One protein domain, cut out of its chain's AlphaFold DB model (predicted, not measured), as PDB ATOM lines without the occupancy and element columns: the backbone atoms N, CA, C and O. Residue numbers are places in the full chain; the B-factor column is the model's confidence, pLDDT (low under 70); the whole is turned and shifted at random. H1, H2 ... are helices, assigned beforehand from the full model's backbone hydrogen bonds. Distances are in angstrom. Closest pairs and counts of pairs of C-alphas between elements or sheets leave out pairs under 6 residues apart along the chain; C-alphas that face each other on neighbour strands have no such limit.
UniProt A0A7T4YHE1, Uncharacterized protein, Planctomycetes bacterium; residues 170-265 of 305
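This is residues 170 to 265 of the 305 residues of an uncharacterized protein of Planctomycetes bacterium (UniProt A0A7T4YHE1). A long rod is made of two long helices, H2 and H1, that run side by side with a small gap between them, the chain folding back through a turn at one end. At the other end the last part of H2 sticks out past H1 as residues 258 to 264. The printed part has 96 residues, with two named helices in the order H1, H2 and no named strand; the class is all helix. It is extended, with a radius of gyration of the C-alphas of 22.1 A and spans of 75 by 19 by 13 A.

H2, residues 218 to 264, is the longest helix, 69.6 A from first to last C-alpha, and ends at C-alpha 264 (-2.730, -70.522, -62.961). H1, residues 170 to 210, measures 58.8 A and begins at C-alpha 170 (-10.743, -68.133, -49.531).

H2 and H1 are near each other, with 21 pairs of C-alphas within 10 A and the closest 8.1 A apart. Every O i to N i+4 pair is within hydrogen-bond range in H1, and 42 of 43 in H2.

The C-alphas of Gly 215 and Leu 265, the two farthest apart, are 75.8 A apart. The link from H1 to H2 is short, and residues 211 to 217 stand free. The printed part has no cut. Its mean pLDDT is 76.6; residues 171, 210 to 214, 257 and 259 to 265 are under 70.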
ATOM      1  N   ALA A 170     -11.902 -68.930 -49.920       71.94
ATOM      2  CA  ALA A 170     -10.743 -68.133 -49.531       71.94
ATOM      3  C   ALA A 170     -10.731 -66.731 -50.171       71.94
ATOM      4  O   ALA A 170     -10.225 -65.789 -49.561       71.94
ATOM      5  N   TYR A 171     -11.307 -66.556 -51.367       67.12
ATOM      6  CA  TYR A 171     -11.323 -65.256 -52.040       67.12
ATOM      7  C   TYR A 171     -12.207 -64.241 -51.310       67.12
ATOM      8  O   TYR A 171     -11.781 -63.113 -51.049       67.12
ATOM      9  N   HIS A 172     -13.414 -64.659 -50.919       72.44
ATOM     10  CA  HIS A 172     -14.329 -63.801 -50.171       72.44
ATOM     11  C   HIS A 172     -13.743 -63.407 -48.816       72.44
ATOM     12  O   HIS A 172     -13.777 -62.223 -48.486       72.44
ATOM     13  N   ALA A 173     -13.116 -64.347 -48.099       76.00
ATOM     14  CA  ALA A 173     -12.472 -64.076 -46.813       76.00
ATOM     15  C   ALA A 173     -11.346 -63.028 -46.923       76.00
ATOM     16  O   ALA A 173     -11.260 -62.112 -46.101       76.00
ATOM     17  N   ILE A 174     -10.511 -63.109 -47.965       76.94
ATOM     18  CA  ILE A 174      -9.427 -62.141 -48.199       76.94
ATOM     19  C   ILE A 174      -9.994 -60.766 -48.576       76.94
ATOM     20  O   ILE A 174      -9.506 -59.741 -48.090       76.94
ATOM     21  N   LYS A 175     -11.042 -60.723 -49.407       77.50
ATOM     22  CA  LYS A 175     -11.690 -59.464 -49.801       77.50
ATOM     23  C   LYS A 175     -12.331 -58.768 -48.600       77.50
ATOM     24  O   LYS A 175     -12.125 -57.566 -48.435       77.50
ATOM     25  N   THR A 176     -13.038 -59.511 -47.744       81.88
ATOM     26  CA  THR A 176     -13.611 -58.967 -46.505       81.88
ATOM     27  C   THR A 176     -12.532 -58.505 -45.536       81.88
ATOM     28  O   THR A 176     -12.668 -57.432 -44.962       81.88
ATOM     29  N   LEU A 177     -11.423 -59.244 -45.408       82.88
ATOM     30  CA  LEU A 177     -10.318 -58.853 -44.529       82.88
ATOM     31  C   LEU A 177      -9.692 -57.519 -44.970       82.88
ATOM     32  O   LEU A 177      -9.432 -56.636 -44.145       82.88
ATOM     33  N   GLY A 178      -9.492 -57.349 -46.280       79.94
ATOM     34  CA  GLY A 178      -8.954 -56.119 -46.859       79.94
ATOM     35  C   GLY A 178      -9.850 -54.904 -46.615       79.94
ATOM     36  O   GLY A 178      -9.348 -53.847 -46.223       79.94
ATOM     37  N   THR A 179     -11.166 -55.044 -46.795       81.56
ATOM     38  CA  THR A 179     -12.108 -53.944 -46.540       81.56
ATOM     39  C   THR A 179     -12.205 -53.620 -45.053       81.56
ATOM     40  O   THR A 179     -12.110 -52.445 -44.697       81.56
ATOM     41  N   THR A 180     -12.292 -54.622 -44.171       81.25
ATOM     42  CA  THR A 180     -12.334 -54.387 -42.717       81.25
ATOM     43  C   THR A 180     -11.082 -53.681 -42.205       81.25
ATOM     44  O   THR A 180     -11.186 -52.781 -41.376       81.25
ATOM     45  N   CYS A 181      -9.904 -54.018 -42.739       78.38
ATOM     46  CA  CYS A 181      -8.652 -53.372 -42.348       78.38
ATOM     47  C   CYS A 181      -8.619 -51.890 -42.768       78.38
ATOM     48  O   CYS A 181      -8.209 -51.035 -41.984       78.38
ATOM     49  N   MET A 182      -9.128 -51.560 -43.963       79.88
ATOM     50  CA  MET A 182      -9.250 -50.159 -44.389       79.88
ATOM     51  C   MET A 182     -10.216 -49.373 -43.494       79.88
ATOM     52  O   MET A 182      -9.874 -48.274 -43.060       79.88
ATOM     53  N   PHE A 183     -11.378 -49.941 -43.155       81.44
ATOM     54  CA  PHE A 183     -12.325 -49.303 -42.232       81.44
ATOM     55  C   PHE A 183     -11.723 -49.063 -40.842       81.44
ATOM     56  O   PHE A 183     -11.860 -47.965 -40.304       81.44
ATOM     57  N   LEU A 184     -11.006 -50.044 -40.282       79.56
ATOM     58  CA  LEU A 184     -10.313 -49.888 -38.999       79.56
ATOM     59  C   LEU A 184      -9.255 -48.776 -39.045       79.56
ATOM     60  O   LEU A 184      -9.158 -47.989 -38.105       79.56
ATOM     61  N   GLY A 185      -8.521 -48.658 -40.156       80.12
ATOM     62  CA  GLY A 185      -7.577 -47.560 -40.373       80.12
ATOM     63  C   GLY A 185      -8.245 -46.182 -40.326       80.12
ATOM     64  O   GLY A 185      -7.747 -45.280 -39.653       80.12
ATOM     65  N   TYR A 186      -9.406 -46.021 -40.972       81.31
ATOM     66  CA  TYR A 186     -10.162 -44.763 -40.931       81.31
ATOM     67  C   TYR A 186     -10.712 -44.439 -39.538       81.31
ATOM     68  O   TYR A 186     -10.635 -43.288 -39.111       81.31
ATOM     69  N   ILE A 187     -11.225 -45.438 -38.812       81.00
ATOM     70  CA  ILE A 187     -11.697 -45.250 -37.431       81.00
ATOM     71  C   ILE A 187     -10.536 -44.810 -36.534       81.00
ATOM     72  O   ILE A 187     -10.674 -43.847 -35.783       81.00
ATOM     73  N   SER A 188      -9.373 -45.458 -36.657       80.12
ATOM     74  CA  SER A 188      -8.172 -45.078 -35.907       80.12
ATOM     75  C   SER A 188      -7.747 -43.638 -36.204       80.12
ATOM     76  O   SER A 188      -7.412 -42.896 -35.281       80.12
ATOM     77  N   LEU A 189      -7.787 -43.219 -37.473       80.06
ATOM     78  CA  LEU A 189      -7.463 -41.849 -37.875       80.06
ATOM     79  C   LEU A 189      -8.459 -40.827 -37.298       80.06
ATOM     80  O   LEU A 189      -8.055 -39.757 -36.844       80.06
ATOM     81  N   ALA A 190      -9.752 -41.156 -37.286       79.00
ATOM     82  CA  ALA A 190     -10.787 -40.295 -36.722       79.00
ATOM     83  C   ALA A 190     -10.635 -40.135 -35.200       79.00
ATOM     84  O   ALA A 190     -10.659 -39.012 -34.696       79.00
ATOM     85  N   LEU A 191     -10.413 -41.235 -34.472       80.31
ATOM     86  CA  LEU A 191     -10.155 -41.202 -33.026       80.31
ATOM     87  C   LEU A 191      -8.900 -40.385 -32.695       80.31
ATOM     88  O   LEU A 191      -8.891 -39.620 -31.731       80.31
ATOM     89  N   TYR A 192      -7.869 -40.491 -33.532       80.19
ATOM     90  CA  TYR A 192      -6.654 -39.698 -33.400       80.19
ATOM     91  C   TYR A 192      -6.916 -38.191 -33.553       80.19
ATOM     92  O   TYR A 192      -6.468 -37.400 -32.721       80.19
ATOM     93  N   ALA A 193      -7.704 -37.784 -34.552       80.12
ATOM     94  CA  ALA A 193      -8.085 -36.384 -34.729       80.12
ATOM     95  C   ALA A 193      -8.868 -35.833 -33.520       80.12
ATOM     96  O   ALA A 193      -8.605 -34.716 -33.070       80.12
ATOM     97  N   VAL A 194      -9.784 -36.627 -32.953       81.12
ATOM     98  CA  VAL A 194     -10.536 -36.256 -31.739       81.12
ATOM     99  C   VAL A 194      -9.608 -36.112 -30.529       81.12
ATOM    100  O   VAL A 194      -9.744 -35.152 -29.772       81.12
ATOM    101  N   SER A 195      -8.640 -37.018 -30.367       81.06
ATOM    102  CA  SER A 195      -7.647 -36.950 -29.286       81.06
ATOM    103  C   SER A 195      -6.815 -35.665 -29.351       81.06
ATOM    104  O   SER A 195      -6.707 -34.950 -28.354       81.06
ATOM    105  N   ILE A 196      -6.313 -35.304 -30.540       81.50
ATOM    106  CA  ILE A 196      -5.577 -34.047 -30.743       81.50
ATOM    107  C   ILE A 196      -6.431 -32.846 -30.321       81.50
ATOM    108  O   ILE A 196      -5.965 -31.997 -29.560       81.50
ATOM    109  N   LEU A 197      -7.686 -32.779 -30.776       81.12
ATOM    110  CA  LEU A 197      -8.595 -31.688 -30.411       81.12
ATOM    111  C   LEU A 197      -8.830 -31.620 -28.895       81.12
ATOM    112  O   LEU A 197      -8.810 -30.530 -28.325       81.12
ATOM    113  N   GLY A 198      -8.986 -32.770 -28.232       78.94
ATOM    114  CA  GLY A 198      -9.125 -32.851 -26.777       78.94
ATOM    115  C   GLY A 198      -7.910 -32.296 -26.029       78.94
ATOM    116  O   GLY A 198      -8.078 -31.551 -25.063       78.94
ATOM    117  N   ILE A 199      -6.695 -32.584 -26.507       81.12
ATOM    118  CA  ILE A 199      -5.451 -32.044 -25.935       81.12
ATOM    119  C   ILE A 199      -5.404 -30.519 -26.083       81.12
ATOM    120  O   ILE A 199      -5.095 -29.828 -25.112       81.12
ATOM    121  N   PHE A 200      -5.751 -29.978 -27.258       80.69
ATOM    122  CA  PHE A 200      -5.796 -28.527 -27.472       80.69
ATOM    123  C   PHE A 200      -6.797 -27.839 -26.536       80.69
ATOM    124  O   PHE A 200      -6.450 -26.849 -25.892       80.69
ATOM    125  N   VAL A 201      -8.009 -28.385 -26.401       81.50
ATOM    126  CA  VAL A 201      -9.038 -27.839 -25.500       81.50
ATOM    127  C   VAL A 201      -8.597 -27.930 -24.037       81.50
ATOM    128  O   VAL A 201      -8.706 -26.949 -23.299       81.50
ATOM    129  N   GLY A 202      -8.053 -29.076 -23.615       79.50
ATOM    130  CA  GLY A 202      -7.538 -29.271 -22.260       79.50
ATOM    131  C   GLY A 202      -6.397 -28.307 -21.926       79.50
ATOM    132  O   GLY A 202      -6.374 -27.729 -20.839       79.50
ATOM    133  N   PHE A 203      -5.497 -28.057 -22.877       78.25
ATOM    134  CA  PHE A 203      -4.423 -27.076 -22.730       78.25
ATOM    135  C   PHE A 203      -4.957 -25.645 -22.579       78.25
ATOM    136  O   PHE A 203      -4.546 -24.916 -21.669       78.25
ATOM    137  N   SER A 204      -5.913 -25.239 -23.418       79.50
ATOM    138  CA  SER A 204      -6.571 -23.932 -23.291       79.50
ATOM    139  C   SER A 204      -7.278 -23.774 -21.938       79.50
ATOM    140  O   SER A 204      -7.229 -22.706 -21.332       79.50
ATOM    141  N   TYR A 205      -7.881 -24.843 -21.416       78.88
ATOM    142  CA  TYR A 205      -8.540 -24.826 -20.110       78.88
ATOM    143  C   TYR A 205      -7.542 -24.735 -18.943       78.88
ATOM    144  O   TYR A 205      -7.720 -23.927 -18.031       78.88
ATOM    145  N   LEU A 206      -6.448 -25.504 -18.986       75.62
ATOM    146  CA  LEU A 206      -5.402 -25.473 -17.958       75.62
ATOM    147  C   LEU A 206      -4.675 -24.129 -17.903       75.62
ATOM    148  O   LEU A 206      -4.376 -23.644 -16.814       75.62
ATOM    149  N   THR A 207      -4.419 -23.503 -19.051       74.69
ATOM    150  CA  THR A 207      -3.827 -22.155 -19.092       74.69
ATOM    151  C   THR A 207      -4.782 -21.098 -18.528       74.69
ATOM    152  O   THR A 207      -4.333 -20.207 -17.807       74.69
ATOM    153  N   ALA A 208      -6.094 -21.232 -18.759       74.69
ATOM    154  CA  ALA A 208      -7.112 -20.353 -18.177       74.69
ATOM    155  C   ALA A 208      -7.274 -20.517 -16.649       74.69
ATOM    156  O   ALA A 208      -7.571 -19.543 -15.958       74.69
ATOM    157  N   ILE A 209      -7.077 -21.722 -16.104       77.50
ATOM    158  CA  ILE A 209      -7.169 -21.983 -14.654       77.50
ATOM    159  C   ILE A 209      -5.864 -21.662 -13.927       77.50
ATOM    160  O   ILE A 209      -5.884 -21.078 -12.840       77.50
ATOM    161  N   GLY A 210      -4.725 -22.054 -14.502       65.69
ATOM    162  CA  GLY A 210      -3.408 -21.896 -13.887       65.69
ATOM    163  C   GLY A 210      -3.061 -20.436 -13.601       65.69
ATOM    164  O   GLY A 210      -2.436 -20.155 -12.581       65.69
ATOM    165  N   SER A 211      -3.534 -19.510 -14.440       65.75
ATOM    166  CA  SER A 211      -3.372 -18.068 -14.233       65.75
ATOM    167  C   SER A 211      -4.188 -17.512 -13.062       65.75
ATOM    168  O   SER A 211      -3.838 -16.459 -12.539       65.75
ATOM    169  N   ASN A 212      -5.241 -18.213 -12.629       66.88
ATOM    170  CA  ASN A 212      -6.215 -17.678 -11.680       66.88
ATOM    171  C   ASN A 212      -6.200 -18.350 -10.295       66.88
ATOM    172  O   ASN A 212      -6.604 -17.703  -9.334       66.88
ATOM    173  N   ILE A 213      -5.786 -19.622 -10.159       63.88
ATOM    174  CA  ILE A 213      -6.129 -20.408  -8.946       63.88
ATOM    175  C   ILE A 213      -4.937 -21.061  -8.223       63.88
ATOM    176  O   ILE A 213      -4.956 -21.151  -6.999       63.88
ATOM    177  N   LEU A 214      -3.900 -21.539  -8.919       63.19
ATOM    178  CA  LEU A 214      -3.014 -22.566  -8.335       63.19
ATOM    179  C   LEU A 214      -1.637 -22.090  -7.852       63.19
ATOM    180  O   LEU A 214      -0.914 -22.885  -7.259       63.19
ATOM    181  N   GLY A 215      -1.237 -20.838  -8.105       72.12
ATOM    182  CA  GLY A 215       0.090 -20.336  -7.699       72.12
ATOM    183  C   GLY A 215       1.273 -21.141  -8.266       72.12
ATOM    184  O   GLY A 215       2.394 -21.027  -7.775       72.12
ATOM    185  N   LEU A 216       1.027 -21.971  -9.285       72.56
ATOM    186  CA  LEU A 216       2.035 -22.793  -9.938       72.56
ATOM    187  C   LEU A 216       3.061 -21.884 -10.603       72.56
ATOM    188  O   LEU A 216       2.734 -21.040 -11.440       72.56
ATOM    189  N   THR A 217       4.322 -22.083 -10.241       78.25
ATOM    190  CA  THR A 217       5.417 -21.365 -10.885       78.25
ATOM    191  C   THR A 217       5.548 -21.844 -12.333       78.25
ATOM    192  O   THR A 217       5.415 -23.032 -12.628       78.25
ATOM    193  N   PHE A 218       5.831 -20.922 -13.255       76.31
ATOM    194  CA  PHE A 218       6.073 -21.209 -14.675       76.31
ATOM    195  C   PHE A 218       6.932 -22.470 -14.954       76.31
ATOM    196  O   PHE A 218       6.538 -23.272 -15.805       76.31
ATOM    197  N   PRO A 219       8.044 -22.737 -14.233       78.12
ATOM    198  CA  PRO A 219       8.827 -23.958 -14.437       78.12
ATOM    199  C   PRO A 219       8.084 -25.261 -14.104       78.12
ATOM    200  O   PRO A 219       8.298 -26.264 -14.781       78.12
ATOM    201  N   GLN A 220       7.188 -25.274 -13.112       77.56
ATOM    202  CA  GLN A 220       6.382 -26.465 -12.800       77.56
ATOM    203  C   GLN A 220       5.354 -26.745 -13.902       77.56
ATOM    204  O   GLN A 220       5.146 -27.902 -14.267       77.56
ATOM    205  N   LEU A 221       4.772 -25.692 -14.491       75.81
ATOM    206  CA  LEU A 221       3.888 -25.819 -15.652       75.81
ATOM    207  C   LEU A 221       4.643 -26.397 -16.862       75.81
ATOM    208  O   LEU A 221       4.155 -27.325 -17.504       75.81
ATOM    209  N   LEU A 222       5.855 -25.896 -17.134       77.25
ATOM    210  CA  LEU A 222       6.710 -26.406 -18.211       77.25
ATOM    211  C   LEU A 222       7.087 -27.877 -18.021       77.25
ATOM    212  O   LEU A 222       7.140 -28.618 -18.999       77.25
ATOM    213  N   LEU A 223       7.321 -28.318 -16.784       80.38
ATOM    214  CA  LEU A 223       7.682 -29.706 -16.499       80.38
ATOM    215  C   LEU A 223       6.506 -30.667 -16.738       80.38
ATOM    216  O   LEU A 223       6.694 -31.732 -17.326       80.38
ATOM    217  N   ILE A 224       5.286 -30.266 -16.363       78.94
ATOM    218  CA  ILE A 224       4.061 -31.033 -16.648       78.94
ATOM    219  C   ILE A 224       3.800 -31.087 -18.160       78.94
ATOM    220  O   ILE A 224       3.489 -32.151 -18.696       78.94
ATOM    221  N   LEU A 225       3.988 -29.966 -18.862       78.12
ATOM    222  CA  LEU A 225       3.888 -29.900 -20.324       78.12
ATOM    223  C   LEU A 225       4.919 -30.794 -21.017       78.12
ATOM    224  O   LEU A 225       4.570 -31.540 -21.933       78.12
ATOM    225  N   GLY A 226       6.164 -30.767 -20.543       77.81
ATOM    226  CA  GLY A 226       7.230 -31.655 -20.995       77.81
ATOM    227  C   GLY A 226       6.836 -33.124 -20.855       77.81
ATOM    228  O   GLY A 226       6.867 -33.858 -21.839       77.81
ATOM    229  N   ALA A 227       6.367 -33.539 -19.676       76.44
ATOM    230  CA  ALA A 227       5.939 -34.918 -19.438       76.44
ATOM    231  C   ALA A 227       4.752 -35.343 -20.328       76.44
ATOM    232  O   ALA A 227       4.781 -36.425 -20.918       76.44
ATOM    233  N   ALA A 228       3.739 -34.484 -20.483       78.62
ATOM    234  CA  ALA A 228       2.587 -34.761 -21.339       78.62
ATOM    235  C   ALA A 228       2.990 -34.894 -22.819       78.62
ATOM    236  O   ALA A 228       2.554 -35.823 -23.497       78.62
ATOM    237  N   SER A 229       3.869 -34.015 -23.313       80.00
ATOM    238  CA  SER A 229       4.360 -34.088 -24.695       80.00
ATOM    239  C   SER A 229       5.158 -35.363 -24.984       80.00
ATOM    240  O   SER A 229       4.994 -35.944 -26.055       80.00
ATOM    241  N   VAL A 230       5.962 -35.853 -24.034       79.19
ATOM    242  CA  VAL A 230       6.714 -37.109 -24.196       79.19
ATOM    243  C   VAL A 230       5.772 -38.310 -24.299       79.19
ATOM    244  O   VAL A 230       5.977 -39.165 -25.158       79.19
ATOM    245  N   LEU A 231       4.715 -38.353 -23.483       79.81
ATOM    246  CA  LEU A 231       3.689 -39.399 -23.569       79.81
ATOM    247  C   LEU A 231       2.967 -39.378 -24.921       79.81
ATOM    248  O   LEU A 231       2.830 -40.420 -25.556       79.81
ATOM    249  N   VAL A 232       2.584 -38.192 -25.407       81.56
ATOM    250  CA  VAL A 232       1.964 -38.048 -26.735       81.56
ATOM    251  C   VAL A 232       2.921 -38.503 -27.841       81.56
ATOM    252  O   VAL A 232       2.514 -39.236 -28.737       81.56
ATOM    253  N   MET A 233       4.201 -38.132 -27.774       79.12
ATOM    254  CA  MET A 233       5.197 -38.566 -28.760       79.12
ATOM    255  C   MET A 233       5.411 -40.084 -28.738       79.12
ATOM    256  O   MET A 233       5.574 -40.687 -29.797       79.12
ATOM    257  N   PHE A 234       5.368 -40.717 -27.564       81.12
ATOM    258  CA  PHE A 234       5.461 -42.172 -27.450       81.12
ATOM    259  C   PHE A 234       4.266 -42.878 -28.112       81.12
ATOM    260  O   PHE A 234       4.466 -43.792 -28.912       81.12
ATOM    261  N   GLU A 235       3.043 -42.402 -27.863       81.31
ATOM    262  CA  GLU A 235       1.825 -42.903 -28.521       81.31
ATOM    263  C   GLU A 235       1.891 -42.732 -30.049       81.31
ATOM    264  O   GLU A 235       1.548 -43.646 -30.801       81.31
ATOM    265  N   LEU A 236       2.415 -41.602 -30.539       77.81
ATOM    266  CA  LEU A 236       2.608 -41.373 -31.976       77.81
ATOM    267  C   LEU A 236       3.584 -42.362 -32.609       77.81
ATOM    268  O   LEU A 236       3.314 -42.891 -33.689       77.81
ATOM    269  N   VAL A 237       4.711 -42.620 -31.945       82.69
ATOM    270  CA  VAL A 237       5.706 -43.587 -32.424       82.69
ATOM    271  C   VAL A 237       5.118 -44.999 -32.431       82.69
ATOM    272  O   VAL A 237       5.307 -45.724 -33.410       82.69
ATOM    273  N   ALA A 238       4.357 -45.375 -31.400       80.56
ATOM    274  CA  ALA A 238       3.689 -46.673 -31.329       80.56
ATOM    275  C   ALA A 238       2.640 -46.846 -32.444       80.56
ATOM    276  O   ALA A 238       2.629 -47.876 -33.124       80.56
ATOM    277  N   LEU A 239       1.813 -45.826 -32.700       80.44
ATOM    278  CA  LEU A 239       0.834 -45.834 -33.791       80.44
ATOM    279  C   LEU A 239       1.505 -45.901 -35.165       80.44
ATOM    280  O   LEU A 239       1.069 -46.667 -36.027       80.44
ATOM    281  N   PHE A 240       2.585 -45.144 -35.372       80.31
ATOM    282  CA  PHE A 240       3.331 -45.179 -36.626       80.31
ATOM    283  C   PHE A 240       3.967 -46.554 -36.860       80.31
ATOM    284  O   PHE A 240       3.853 -47.107 -37.954       80.31
ATOM    285  N   ALA A 241       4.571 -47.151 -35.829       77.00
ATOM    286  CA  ALA A 241       5.113 -48.504 -35.901       77.00
ATOM    287  C   ALA A 241       4.017 -49.543 -36.204       77.00
ATOM    288  O   ALA A 241       4.193 -50.382 -37.089       77.00
ATOM    289  N   GLY A 242       2.859 -49.446 -35.543       81.81
ATOM    290  CA  GLY A 242       1.702 -50.302 -35.813       81.81
ATOM    291  C   GLY A 242       1.199 -50.182 -37.255       81.81
ATOM    292  O   GLY A 242       0.962 -51.194 -37.918       81.81
ATOM    293  N   ALA A 243       1.113 -48.959 -37.783       79.88
ATOM    294  CA  ALA A 243       0.715 -48.712 -39.168       79.88
ATOM    295  C   ALA A 243       1.701 -49.324 -40.178       79.88
ATOM    296  O   ALA A 243       1.268 -49.934 -41.159       79.88
ATOM    297  N   GLN A 244       3.011 -49.225 -39.930       79.62
ATOM    298  CA  GLN A 244       4.032 -49.843 -40.785       79.62
ATOM    299  C   GLN A 244       3.942 -51.374 -40.770       79.62
ATOM    300  O   GLN A 244       4.002 -52.003 -41.826       79.62
ATOM    301  N   ILE A 245       3.713 -51.984 -39.602       79.62
ATOM    302  CA  ILE A 245       3.511 -53.437 -39.488       79.62
ATOM    303  C   ILE A 245       2.279 -53.872 -40.292       79.62
ATOM    304  O   ILE A 245       2.358 -54.830 -41.063       79.62
ATOM    305  N   LEU A 246       1.161 -53.148 -40.182       79.75
ATOM    306  CA  LEU A 246      -0.042 -53.431 -40.970       79.75
ATOM    307  C   LEU A 246       0.205 -53.277 -42.476       79.75
ATOM    308  O   LEU A 246      -0.305 -54.075 -43.266       79.75
ATOM    309  N   PHE A 247       1.017 -52.300 -42.884       80.94
ATOM    310  CA  PHE A 247       1.397 -52.124 -44.283       80.94
ATOM    311  C   PHE A 247       2.244 -53.299 -44.795       80.94
ATOM    312  O   PHE A 247       1.958 -53.827 -45.870       80.94
ATOM    313  N   CYS A 248       3.208 -53.774 -44.000       75.69
ATOM    314  CA  CYS A 248       4.003 -54.967 -44.306       75.69
ATOM    315  C   CYS A 248       3.131 -56.223 -44.427       75.69
ATOM    316  O   CYS A 248       3.262 -56.974 -45.393       75.69
ATOM    317  N   VAL A 249       2.193 -56.436 -43.497       79.12
ATOM    318  CA  VAL A 249       1.248 -57.565 -43.559       79.12
ATOM    319  C   VAL A 249       0.383 -57.479 -44.818       79.12
ATOM    320  O   VAL A 249       0.187 -58.484 -45.505       79.12
ATOM    321  N   ARG A 250      -0.088 -56.275 -45.170       82.50
ATOM    322  CA  ARG A 250      -0.855 -56.047 -46.401       82.50
ATOM    323  C   ARG A 250      -0.046 -56.393 -47.647       82.50
ATOM    324  O   ARG A 250      -0.592 -56.995 -48.572       82.50
ATOM    325  N   ASP A 251       1.226 -56.015 -47.688       80.06
ATOM    326  CA  ASP A 251       2.074 -56.248 -48.855       80.06
ATOM    327  C   ASP A 251       2.465 -57.727 -48.997       80.06
ATOM    328  O   ASP A 251       2.385 -58.282 -50.092       80.06
ATOM    329  N   ILE A 252       2.741 -58.416 -47.882       77.25
ATOM    330  CA  ILE A 252       2.935 -59.875 -47.857       77.25
ATOM    331  C   ILE A 252       1.683 -60.592 -48.374       77.25
ATOM    332  O   ILE A 252       1.787 -61.464 -49.240       77.25
ATOM    333  N   ALA A 253       0.494 -60.194 -47.911       76.00
ATOM    334  CA  ALA A 253      -0.765 -60.759 -48.391       76.00
ATOM    335  C   ALA A 253      -0.955 -60.518 -49.900       76.00
ATOM    336  O   ALA A 253      -1.350 -61.425 -50.638       76.00
ATOM    337  N   ARG A 254      -0.608 -59.322 -50.390       77.81
ATOM    338  CA  ARG A 254      -0.704 -58.974 -51.813       77.81
ATOM    339  C   ARG A 254       0.283 -59.763 -52.675       77.81
ATOM    340  O   ARG A 254      -0.076 -60.198 -53.771       77.81
ATOM    341  N   ASN A 255       1.508 -59.958 -52.194       77.31
ATOM    342  CA  ASN A 255       2.545 -60.676 -52.926       77.31
ATOM    343  C   ASN A 255       2.287 -62.192 -52.937       77.31
ATOM    344  O   ASN A 255       2.427 -62.844 -53.974       77.31
ATOM    345  N   SER A 256       1.786 -62.736 -51.823       73.81
ATOM    346  CA  SER A 256       1.293 -64.115 -51.755       73.81
ATOM    347  C   SER A 256       0.180 -64.348 -52.786       73.81
ATOM    348  O   SER A 256       0.230 -65.318 -53.543       73.81
ATOM    349  N   TYR A 257      -0.740 -63.393 -52.946       69.50
ATOM    350  CA  TYR A 257      -1.806 -63.481 -53.945       69.50
ATOM    351  C   TYR A 257      -1.293 -63.495 -55.396       69.50
ATOM    352  O   TYR A 257      -1.789 -64.255 -56.231       69.50
ATOM    353  N   ARG A 258      -0.260 -62.697 -55.706       70.25
ATOM    354  CA  ARG A 258       0.386 -62.721 -57.030       70.25
ATOM    355  C   ARG A 258       1.003 -64.083 -57.334       70.25
ATOM    356  O   ARG A 258       0.825 -64.580 -58.442       70.25
ATOM    357  N   SER A 259       1.667 -64.708 -56.361       66.25
ATOM    358  CA  SER A 259       2.299 -66.022 -56.556       66.25
ATOM    359  C   SER A 259       1.298 -67.115 -56.966       66.25
ATOM    360  O   SER A 259       1.590 -67.918 -57.850       66.25
ATOM    361  N   VAL A 260       0.075 -67.075 -56.425       67.25
ATOM    362  CA  VAL A 260      -0.998 -68.023 -56.773       67.25
ATOM    363  C   VAL A 260      -1.523 -67.793 -58.194       67.25
ATOM    364  O   VAL A 260      -1.861 -68.750 -58.892       67.25
ATOM    365  N   GLN A 261      -1.554 -66.545 -58.673       63.25
ATOM    366  CA  GLN A 261      -1.960 -66.266 -60.053       63.25
ATOM    367  C   GLN A 261      -0.931 -66.735 -61.089       63.25
ATOM    368  O   GLN A 261      -1.331 -67.224 -62.146       63.25
ATOM    369  N   TYR A 262       0.370 -66.670 -60.789       62.06
ATOM    370  CA  TYR A 262       1.399 -67.186 -61.701       62.06
ATOM    371  C   TYR A 262       1.308 -68.706 -61.898       62.06
ATOM    372  O   TYR A 262       1.589 -69.190 -62.991       62.06
ATOM    373  N   ILE A 263       0.832 -69.455 -60.897       61.47
ATOM    374  CA  ILE A 263       0.612 -70.907 -61.015       61.47
ATOM    375  C   ILE A 263      -0.565 -71.223 -61.958       61.47
ATOM    376  O   ILE A 263      -0.509 -72.207 -62.688       61.47
ATOM    377  N   LYS A 264      -1.597 -70.366 -62.021       56.34
ATOM    378  CA  LYS A 264      -2.730 -70.522 -62.961       56.34
ATOM    379  C   LYS A 264      -2.411 -70.115 -64.405       56.34
ATOM    380  O   LYS A 264      -3.134 -70.514 -65.310       56.34
ATOM    381  N   LEU A 265      -1.356 -69.329 -64.622       56.66
ATOM    382  CA  LEU A 265      -0.926 -68.878 -65.951       56.66
ATOM    383  C   LEU A 265       0.152 -69.762 -66.577       56.66
ATOM    384  O   LEU A 265       0.554 -69.488 -67.707       56.66
TER     385      LEU A 265